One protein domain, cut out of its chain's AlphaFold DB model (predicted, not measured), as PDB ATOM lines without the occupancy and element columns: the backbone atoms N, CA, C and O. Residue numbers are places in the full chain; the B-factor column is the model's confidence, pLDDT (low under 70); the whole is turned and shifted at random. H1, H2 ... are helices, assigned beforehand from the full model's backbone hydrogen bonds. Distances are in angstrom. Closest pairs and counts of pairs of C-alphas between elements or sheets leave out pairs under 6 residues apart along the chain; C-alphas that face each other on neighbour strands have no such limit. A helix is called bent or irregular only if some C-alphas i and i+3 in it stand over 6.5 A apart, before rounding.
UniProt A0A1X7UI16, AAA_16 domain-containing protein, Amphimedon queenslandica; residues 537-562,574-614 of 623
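What this domain is: This is residues 537 to 562 and 574 to 614 of the 623 residues of the protein "AAA_16 domain-containing protein" of Amphimedon queenslandica (UniProt A0A1X7UI16). H1 and H4 cross steeply as a small core, H2 runs nearly alongside H4, and H3 is an arm whose residues 574 to 579 stick out. The printed part has 67 residues with four named helices, H1 to H4 in chain order, and no named strand: all helix. It is only just loose, close to compact, with a radius of gyration of the C-alphas of 13.3 A, and elongated, spanning 42 by 25 by 17 A.

How they stand to each other: H1, residues 537 to 550, touches H4, residues 593 to 603, at a steep tilt of 65 degrees, opposite ways; their closest C-alphas, Ser 544 and Tyr 600, are 5.3 A apart. H2, residues 553 to 560, only just touches H4, with 3 pairs of C-alphas within 8 A, the closest Phe 560 and Ser 602 at 6.1 A. H3, residues 574 to 585, is close to H1 but not clearly touching, the closest C-alphas being His 550 and Arg 583 at 6.9 A. Every O i to N i+4 pair is within hydrogen-bond range in H1, H3 and H4, but 2 of 4 in H2.

Where its parts are: H1 begins at C-alpha 537 (-26.277, -46.817, 9.024) and is 20.1 A long; H3 is 16.6 A and H4 15.5 A, ending at C-alpha 603 (-36.837, -47.631, 6.743). H2, 10.9 A long, is only just irregular: C-alphas 554 and 557 are 6.8 A apart.

The domain as a whole: Residues 563 to 573 are not printed, and C-alphas 562 and 574 are 27.9 A apart across this cut. Of the links printed whole, H1 to H2 is tight and H3 to H4 short. Residues 605 to 612 have pLDDT under 70.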
ATOM      1  N   PRO A 537     -25.776 -47.857   9.928       83.50
ATOM      2  CA  PRO A 537     -26.277 -46.817   9.024       83.50
ATOM      3  C   PRO A 537     -25.930 -47.080   7.554       83.50
ATOM      4  O   PRO A 537     -26.794 -46.979   6.688       83.50
ATOM      5  N   ILE A 538     -24.700 -47.525   7.281       87.12
ATOM      6  CA  ILE A 538     -24.224 -47.848   5.931       87.12
ATOM      7  C   ILE A 538     -25.025 -49.004   5.324       87.12
ATOM      8  O   ILE A 538     -25.406 -48.939   4.156       87.12
ATOM      9  N   LYS A 539     -25.363 -50.029   6.117       88.00
ATOM     10  CA  LYS A 539     -26.226 -51.132   5.658       88.00
ATOM     11  C   LYS A 539     -27.597 -50.621   5.217       88.00
ATOM     12  O   LYS A 539     -28.073 -50.998   4.150       88.00
ATOM     13  N   TYR A 540     -28.212 -49.736   6.002       89.75
ATOM     14  CA  TYR A 540     -29.505 -49.145   5.651       89.75
ATOM     15  C   TYR A 540     -29.420 -48.220   4.435       89.75
ATOM     16  O   TYR A 540     -30.324 -48.252   3.603       89.75
ATOM     17  N   ILE A 541     -28.345 -47.443   4.285       90.25
ATOM     18  CA  ILE A 541     -28.110 -46.617   3.092       90.25
ATOM     19  C   ILE A 541     -27.976 -47.508   1.851       90.25
ATOM     20  O   ILE A 541     -28.629 -47.246   0.842       90.25
ATOM     21  N   LEU A 542     -27.209 -48.599   1.931       91.31
ATOM     22  CA  LEU A 542     -27.014 -49.533   0.819       91.31
ATOM     23  C   LEU A 542     -28.327 -50.214   0.409       91.31
ATOM     24  O   LEU A 542     -28.665 -50.256  -0.774       91.31
ATOM     25  N   ILE A 543     -29.112 -50.679   1.386       91.56
ATOM     26  CA  ILE A 543     -30.445 -51.253   1.145       91.56
ATOM     27  C   ILE A 543     -31.378 -50.201   0.529       91.56
ATOM     28  O   ILE A 543     -32.117 -50.499  -0.409       91.56
ATOM     29  N   SER A 544     -31.326 -48.959   1.010       92.31
ATOM     30  CA  SER A 544     -32.146 -47.863   0.486       92.31
ATOM     31  C   SER A 544     -31.768 -47.502  -0.951       92.31
ATOM     32  O   SER A 544     -32.654 -47.290  -1.775       92.31
ATOM     33  N   SER A 545     -30.472 -47.507  -1.278       93.25
ATOM     34  CA  SER A 545     -29.947 -47.290  -2.632       93.25
ATOM     35  C   SER A 545     -30.372 -48.407  -3.581       93.25
ATOM     36  O   SER A 545     -30.884 -48.142  -4.671       93.25
ATOM     37  N   TYR A 546     -30.296 -49.660  -3.124       92.75
ATOM     38  CA  TYR A 546     -30.801 -50.811  -3.866       92.75
ATOM     39  C   TYR A 546     -32.306 -50.683  -4.160       92.75
ATOM     40  O   TYR A 546     -32.742 -50.815  -5.308       92.75
ATOM     41  N   LEU A 547     -33.114 -50.348  -3.148       92.19
ATOM     42  CA  LEU A 547     -34.556 -50.152  -3.308       92.19
ATOM     43  C   LEU A 547     -34.885 -48.973  -4.228       92.19
ATOM     44  O   LEU A 547     -35.800 -49.086  -5.045       92.19
ATOM     45  N   ALA A 548     -34.151 -47.865  -4.134       93.06
ATOM     46  CA  ALA A 548     -34.328 -46.707  -5.002       93.06
ATOM     47  C   ALA A 548     -33.988 -47.029  -6.467       93.06
ATOM     48  O   ALA A 548     -34.665 -46.550  -7.380       93.06
ATOM     49  N   SER A 549     -32.969 -47.859  -6.694       92.12
ATOM     50  CA  SER A 549     -32.472 -48.202  -8.024       92.12
ATOM     51  C   SER A 549     -33.350 -49.224  -8.758       92.12
ATOM     52  O   SER A 549     -33.654 -49.051  -9.941       92.12
ATOM     53  N   HIS A 550     -33.824 -50.264  -8.065       89.00
ATOM     54  CA  HIS A 550     -34.648 -51.309  -8.686       89.00
ATOM     55  C   HIS A 550     -36.136 -50.938  -8.781       89.00
ATOM     56  O   HIS A 550     -36.827 -51.353  -9.721       89.00
ATOM     57  N   ASN A 551     -36.645 -50.112  -7.859       87.81
ATOM     58  CA  ASN A 551     -38.042 -49.686  -7.879       87.81
ATOM     59  C   ASN A 551     -38.234 -48.392  -8.672       87.81
ATOM     60  O   ASN A 551     -37.430 -47.465  -8.621       87.81
ATOM     61  N   ALA A 552     -39.355 -48.294  -9.390       86.38
ATOM     62  CA  ALA A 552     -39.736 -47.052 -10.056       86.38
ATOM     63  C   ALA A 552     -40.217 -46.018  -9.025       86.38
ATOM     64  O   ALA A 552     -40.973 -46.366  -8.117       86.38
ATOM     65  N   SER A 553     -39.881 -44.741  -9.217       86.50
ATOM     66  CA  SER A 553     -40.277 -43.644  -8.313       86.50
ATOM     67  C   SER A 553     -41.794 -43.511  -8.129       86.50
ATOM     68  O   SER A 553     -42.280 -43.084  -7.082       86.50
ATOM     69  N   SER A 554     -42.581 -43.953  -9.116       85.56
ATOM     70  CA  SER A 554     -44.044 -44.018  -9.031       85.56
ATOM     71  C   SER A 554     -44.552 -44.973  -7.944       85.56
ATOM     72  O   SER A 554     -45.675 -44.815  -7.461       85.56
ATOM     73  N   THR A 555     -43.752 -45.971  -7.567       85.19
ATOM     74  CA  THR A 555     -44.123 -47.008  -6.598       85.19
ATOM     75  C   THR A 555     -43.724 -46.670  -5.166       85.19
ATOM     76  O   THR A 555     -44.312 -47.223  -4.241       85.19
ATOM     77  N   ASP A 556     -42.835 -45.698  -4.956       88.69
ATOM     78  CA  ASP A 556     -42.330 -45.338  -3.624       88.69
ATOM     79  C   ASP A 556     -43.453 -44.918  -2.673       88.69
ATOM     80  O   ASP A 556     -43.511 -45.358  -1.529       88.69
ATOM     81  N   LYS A 557     -44.426 -44.139  -3.165       85.81
ATOM     82  CA  LYS A 557     -45.602 -43.737  -2.373       85.81
ATOM     83  C   LYS A 557     -46.416 -44.941  -1.900       85.81
ATOM     84  O   LYS A 557     -47.073 -44.860  -0.870       85.81
ATOM     85  N   ARG A 558     -46.412 -46.045  -2.644       84.25
ATOM     86  CA  ARG A 558     -47.128 -47.265  -2.261       84.25
ATOM     87  C   ARG A 558     -46.362 -48.065  -1.207       84.25
ATOM     88  O   ARG A 558     -47.013 -48.660  -0.358       84.25
ATOM     89  N   PHE A 559     -45.034 -48.093  -1.284       84.31
ATOM     90  CA  PHE A 559     -44.190 -48.883  -0.383       84.31
ATOM     91  C   PHE A 559     -43.872 -48.163   0.931       84.31
ATOM     92  O   PHE A 559     -43.958 -48.776   1.987       84.31
ATOM     93  N   PHE A 560     -43.564 -46.866   0.874       85.81
ATOM     94  CA  PHE A 560     -42.992 -46.123   2.001       85.81
ATOM     95  C   PHE A 560     -43.960 -45.125   2.651       85.81
ATOM     96  O   PHE A 560     -43.640 -44.530   3.677       85.81
ATOM     97  N   SER A 561     -45.163 -44.917   2.094       83.06
ATOM     98  CA  SER A 561     -46.162 -44.064   2.753       83.06
ATOM     99  C   SER A 561     -47.037 -44.864   3.722       83.06
ATOM    100  O   SER A 561     -47.619 -45.886   3.372       83.06
ATOM    101  N   LYS A 562     -47.201 -44.351   4.946       75.56
ATOM    102  CA  LYS A 562     -48.026 -44.976   6.000       75.56
ATOM    103  C   LYS A 562     -49.545 -44.848   5.756       75.56
ATOM    104  O   LYS A 562     -50.349 -45.329   6.549       75.56
ATOM    105  N   ASN A 574     -49.347 -60.711 -15.748       72.88
ATOM    106  CA  ASN A 574     -48.327 -61.122 -16.713       72.88
ATOM    107  C   ASN A 574     -47.521 -59.934 -17.259       72.88
ATOM    108  O   ASN A 574     -46.322 -60.062 -17.495       72.88
ATOM    109  N   LYS A 575     -48.151 -58.760 -17.410       75.00
ATOM    110  CA  LYS A 575     -47.462 -57.529 -17.820       75.00
ATOM    111  C   LYS A 575     -46.508 -57.056 -16.720       75.00
ATOM    112  O   LYS A 575     -45.361 -56.741 -17.012       75.00
ATOM    113  N   ARG A 576     -46.939 -57.124 -15.455       71.56
ATOM    114  CA  ARG A 576     -46.101 -56.791 -14.291       71.56
ATOM    115  C   ARG A 576     -44.893 -57.715 -14.150       71.56
ATOM    116  O   ARG A 576     -43.787 -57.210 -14.021       71.56
ATOM    117  N   LYS A 577     -45.086 -59.035 -14.270       74.06
ATOM    118  CA  LYS A 577     -43.984 -60.015 -14.236       74.06
ATOM    119  C   LYS A 577     -42.969 -59.783 -15.362       74.06
ATOM    120  O   LYS A 577     -41.768 -59.835 -15.133       74.06
ATOM    121  N   ARG A 578     -43.435 -59.474 -16.580       74.88
ATOM    122  CA  ARG A 578     -42.543 -59.137 -17.708       74.88
ATOM    123  C   ARG A 578     -41.764 -57.847 -17.464       74.88
ATOM    124  O   ARG A 578     -40.584 -57.784 -17.782       74.88
ATOM    125  N   GLU A 579     -42.406 -56.820 -16.915       74.31
ATOM    126  CA  GLU A 579     -41.732 -55.564 -16.568       74.31
ATOM    127  C   GLU A 579     -40.721 -55.736 -15.433       74.31
ATOM    128  O   GLU A 579     -39.687 -55.079 -15.441       74.31
ATOM    129  N   GLU A 580     -40.999 -56.615 -14.478       72.62
ATOM    130  CA  GLU A 580     -40.104 -56.964 -13.379       72.62
ATOM    131  C   GLU A 580     -38.845 -57.681 -13.885       72.62
ATOM    132  O   GLU A 580     -37.739 -57.212 -13.628       72.62
ATOM    133  N   ILE A 581     -38.997 -58.718 -14.716       76.88
ATOM    134  CA  ILE A 581     -37.866 -59.413 -15.357       76.88
ATOM    135  C   ILE A 581     -37.037 -58.435 -16.198       76.88
ATOM    136  O   ILE A 581     -35.815 -58.396 -16.082       76.88
ATOM    137  N   LYS A 582     -37.693 -57.572 -16.988       79.69
ATOM    138  CA  LYS A 582     -36.997 -56.528 -17.755       79.69
ATOM    139  C   LYS A 582     -36.206 -55.581 -16.855       79.69
ATOM    140  O   LYS A 582     -35.112 -55.187 -17.235       79.69
ATOM    141  N   ARG A 583     -36.718 -55.216 -15.674       77.56
ATOM    142  CA  ARG A 583     -36.011 -54.332 -14.730       77.56
ATOM    143  C   ARG A 583     -34.788 -55.001 -14.117       77.56
ATOM    144  O   ARG A 583     -33.770 -54.334 -14.002       77.56
ATOM    145  N   TYR A 584     -34.867 -56.285 -13.775       80.81
ATOM    146  CA  TYR A 584     -33.708 -57.023 -13.270       80.81
ATOM    147  C   TYR A 584     -32.623 -57.202 -14.340       80.81
ATOM    148  O   TYR A 584     -31.445 -57.071 -14.028       80.81
ATOM    149  N   LEU A 585     -33.009 -57.407 -15.603       88.56
ATOM    150  CA  LEU A 585     -32.069 -57.533 -16.724       88.56
ATOM    151  C   LEU A 585     -31.496 -56.189 -17.213       88.56
ATOM    152  O   LEU A 585     -30.409 -56.169 -17.775       88.56
ATOM    153  N   SER A 586     -32.202 -55.068 -17.008       85.38
ATOM    154  CA  SER A 586     -31.758 -53.730 -17.457       85.38
ATOM    155  C   SER A 586     -30.688 -53.098 -16.556       85.38
ATOM    156  O   SER A 586     -30.166 -52.039 -16.896       85.38
ATOM    157  N   GLY A 587     -30.386 -53.705 -15.405       87.38
ATOM    158  CA  GLY A 587     -29.438 -53.166 -14.431       87.38
ATOM    159  C   GLY A 587     -30.005 -52.054 -13.524       87.38
ATOM    160  O   GLY A 587     -31.195 -51.718 -13.595       87.38
ATOM    161  N   PRO A 588     -29.168 -51.508 -12.620       91.00
ATOM    162  CA  PRO A 588     -29.561 -50.492 -11.646       91.00
ATOM    163  C   PRO A 588     -29.880 -49.150 -12.322       91.00
ATOM    164  O   PRO A 588     -29.137 -48.667 -13.174       91.00
ATOM    165  N   LYS A 589     -30.986 -48.509 -11.925       88.62
ATOM    166  CA  LYS A 589     -31.367 -47.172 -12.403       88.62
ATOM    167  C   LYS A 589     -30.771 -46.069 -11.537       88.62
ATOM    168  O   LYS A 589     -30.658 -46.210 -10.313       88.62
ATOM    169  N   SER A 590     -30.474 -44.939 -12.174       91.88
ATOM    170  CA  SER A 590     -30.106 -43.708 -11.480       91.88
ATOM    171  C   SER A 590     -31.288 -43.169 -10.667       91.88
ATOM    172  O   SER A 590     -32.456 -43.278 -11.050       91.88
ATOM    173  N   HIS A 591     -30.985 -42.607  -9.502       92.62
ATOM    174  CA  HIS A 591     -31.961 -42.004  -8.605       92.62
ATOM    175  C   HIS A 591     -31.340 -40.778  -7.921       92.62
ATOM    176  O   HIS A 591     -30.134 -40.766  -7.689       92.62
ATOM    177  N   PRO A 592     -32.131 -39.734  -7.619       95.06
ATOM    178  CA  PRO A 592     -31.613 -38.549  -6.945       95.06
ATOM    179  C   PRO A 592     -31.330 -38.837  -5.465       95.06
ATOM    180  O   PRO A 592     -32.017 -39.659  -4.847       95.06
ATOM    181  N   LEU A 593     -30.374 -38.106  -4.885       92.25
ATOM    182  CA  LEU A 593     -30.000 -38.224  -3.471       92.25
ATOM    183  C   LEU A 593     -31.204 -38.014  -2.541       92.25
ATOM    184  O   LEU A 593     -31.398 -38.776  -1.599       92.25
ATOM    185  N   ASP A 594     -32.080 -37.063  -2.862       92.44
ATOM    186  CA  ASP A 594     -33.289 -36.789  -2.076       92.44
ATOM    187  C   ASP A 594     -34.193 -38.021  -1.943       92.44
ATOM    188  O   ASP A 594     -34.769 -38.285  -0.887       92.44
ATOM    189  N   ARG A 595     -34.302 -38.812  -3.018       92.88
ATOM    190  CA  ARG A 595     -35.099 -40.042  -3.037       92.88
ATOM    191  C   ARG A 595     -34.446 -41.133  -2.193       92.88
ATOM    192  O   ARG A 595     -35.161 -41.835  -1.483       92.88
ATOM    193  N   LEU A 596     -33.118 -41.254  -2.246       92.56
ATOM    194  CA  LEU A 596     -32.358 -42.168  -1.392       92.56
ATOM    195  C   LEU A 596     -32.581 -41.843   0.089       92.56
ATOM    196  O   LEU A 596     -32.961 -42.726   0.855       92.56
ATOM    197  N   MET A 597     -32.414 -40.575   0.466       89.69
ATOM    198  CA  MET A 597     -32.589 -40.118   1.846       89.69
ATOM    199  C   MET A 597     -34.031 -40.309   2.325       89.69
ATOM    200  O   MET A 597     -34.255 -40.781   3.436       89.69
ATOM    201  N   ALA A 598     -35.024 -40.027   1.476       90.00
ATOM    202  CA  ALA A 598     -36.428 -40.260   1.805       90.00
ATOM    203  C   ALA A 598     -36.731 -41.743   2.087       90.00
ATOM    204  O   ALA A 598     -37.470 -42.053   3.022       90.00
ATOM    205  N   ILE A 599     -36.151 -42.655   1.300       91.12
ATOM    206  CA  ILE A 599     -36.290 -44.101   1.509       91.12
ATOM    207  C   ILE A 599     -35.542 -44.526   2.778       91.12
ATOM    208  O   ILE A 599     -36.128 -45.218   3.607       91.12
ATOM    209  N   TYR A 600     -34.314 -44.048   2.984       90.75
ATOM    210  CA  TYR A 600     -33.521 -44.310   4.186       90.75
ATOM    211  C   TYR A 600     -34.283 -43.937   5.458       90.75
ATOM    212  O   TYR A 600     -34.548 -44.805   6.286       90.75
ATOM    213  N   HIS A 601     -34.756 -42.694   5.558       87.88
ATOM    214  CA  HIS A 601     -35.523 -42.229   6.715       87.88
ATOM    215  C   HIS A 601     -36.857 -42.967   6.895       87.88
ATOM    216  O   HIS A 601     -37.374 -43.032   8.006       87.88
ATOM    217  N   SER A 602     -37.434 -43.524   5.823       88.56
ATOM    218  CA  SER A 602     -38.658 -44.327   5.925       88.56
ATOM    219  C   SER A 602     -38.423 -45.728   6.497       88.56
ATOM    220  O   SER A 602     -39.343 -46.292   7.084       88.56
ATOM    221  N   ILE A 603     -37.216 -46.276   6.318       88.25
ATOM    222  CA  ILE A 603     -36.837 -47.631   6.743       88.25
ATOM    223  C   ILE A 603     -36.159 -47.604   8.119       88.25
ATOM    224  O   ILE A 603     -36.299 -48.553   8.888       88.25
ATOM    225  N   THR A 604     -35.439 -46.533   8.460       85.69
ATOM    226  CA  THR A 604     -34.829 -46.379   9.783       85.69
ATOM    227  C   THR A 604     -35.879 -45.978  10.819       85.69
ATOM    228  O   THR A 604     -36.167 -44.798  11.008       85.69
ATOM    229  N   GLU A 605     -36.458 -46.951  11.516       68.31
ATOM    230  CA  GLU A 605     -37.325 -46.691  12.668       68.31
ATOM    231  C   GLU A 605     -36.460 -46.480  13.932       68.31
ATOM    232  O   GLU A 605     -36.090 -47.434  14.608       68.31
ATOM    233  N   GLY A 606     -36.073 -45.228  14.226       62.72
ATOM    234  CA  GLY A 606     -35.351 -44.850  15.457       62.72
ATOM    235  C   GLY A 606     -34.635 -43.490  15.384       62.72
ATOM    236  O   GLY A 606     -34.376 -42.991  14.291       62.72
ATOM    237  N   ASP A 607     -34.265 -42.905  16.533       54.59
ATOM    238  CA  ASP A 607     -33.675 -41.550  16.696       54.59
ATOM    239  C   ASP A 607     -32.308 -41.309  16.013       54.59
ATOM    240  O   ASP A 607     -31.753 -40.213  16.071       54.59
ATOM    241  N   ASN A 608     -31.781 -42.275  15.260       56.50
ATOM    242  CA  ASN A 608     -30.557 -42.125  14.458       56.50
ATOM    243  C   ASN A 608     -30.775 -41.307  13.162       56.50
ATOM    244  O   ASN A 608     -29.963 -41.354  12.235       56.50
ATOM    245  N   CYS A 609     -31.889 -40.576  13.078       54.44
ATOM    246  CA  CYS A 609     -32.471 -40.054  11.844       54.44
ATOM    247  C   CYS A 609     -31.737 -38.873  11.201       54.44
ATOM    248  O   CYS A 609     -32.110 -38.508  10.095       54.44
ATOM    249  N   SER A 610     -30.733 -38.250  11.823       59.22
ATOM    250  CA  SER A 610     -30.084 -37.084  11.198       59.22
ATOM    251  C   SER A 610     -28.731 -36.743  11.819       59.22
ATOM    252  O   SER A 610     -28.490 -35.620  12.254       59.22
ATOM    253  N   SER A 611     -27.822 -37.720  11.902       63.38
ATOM    254  CA  SER A 611     -26.426 -37.358  12.171       63.38
ATOM    255  C   SER A 611     -25.821 -36.737  10.897       63.38
ATOM    256  O   SER A 611     -26.011 -37.298   9.813       63.38
ATOM    257  N   PRO A 612     -25.077 -35.616  10.974       62.47
ATOM    258  CA  PRO A 612     -24.377 -35.032   9.816       62.47
ATOM    259  C   PRO A 612     -23.379 -36.013   9.171       62.47
ATOM    260  O   PRO A 612     -22.979 -35.842   8.022       62.47
ATOM    261  N   ASN A 613     -23.052 -37.096   9.879       73.25
ATOM    262  CA  ASN A 613     -22.234 -38.198   9.399       73.25
ATOM    263  C   ASN A 613     -22.910 -39.034   8.297       73.25
ATOM    264  O   ASN A 613     -22.206 -39.769   7.618       73.25
ATOM    265  N   VAL A 614     -24.231 -38.953   8.084       81.44
ATOM    266  CA  VAL A 614     -24.908 -39.760   7.047       81.44
ATOM    267  C   VAL A 614     -24.484 -39.331   5.642       81.44
ATOM    268  O   VAL A 614     -24.179 -40.186   4.819       81.44
TER     269      VAL A 614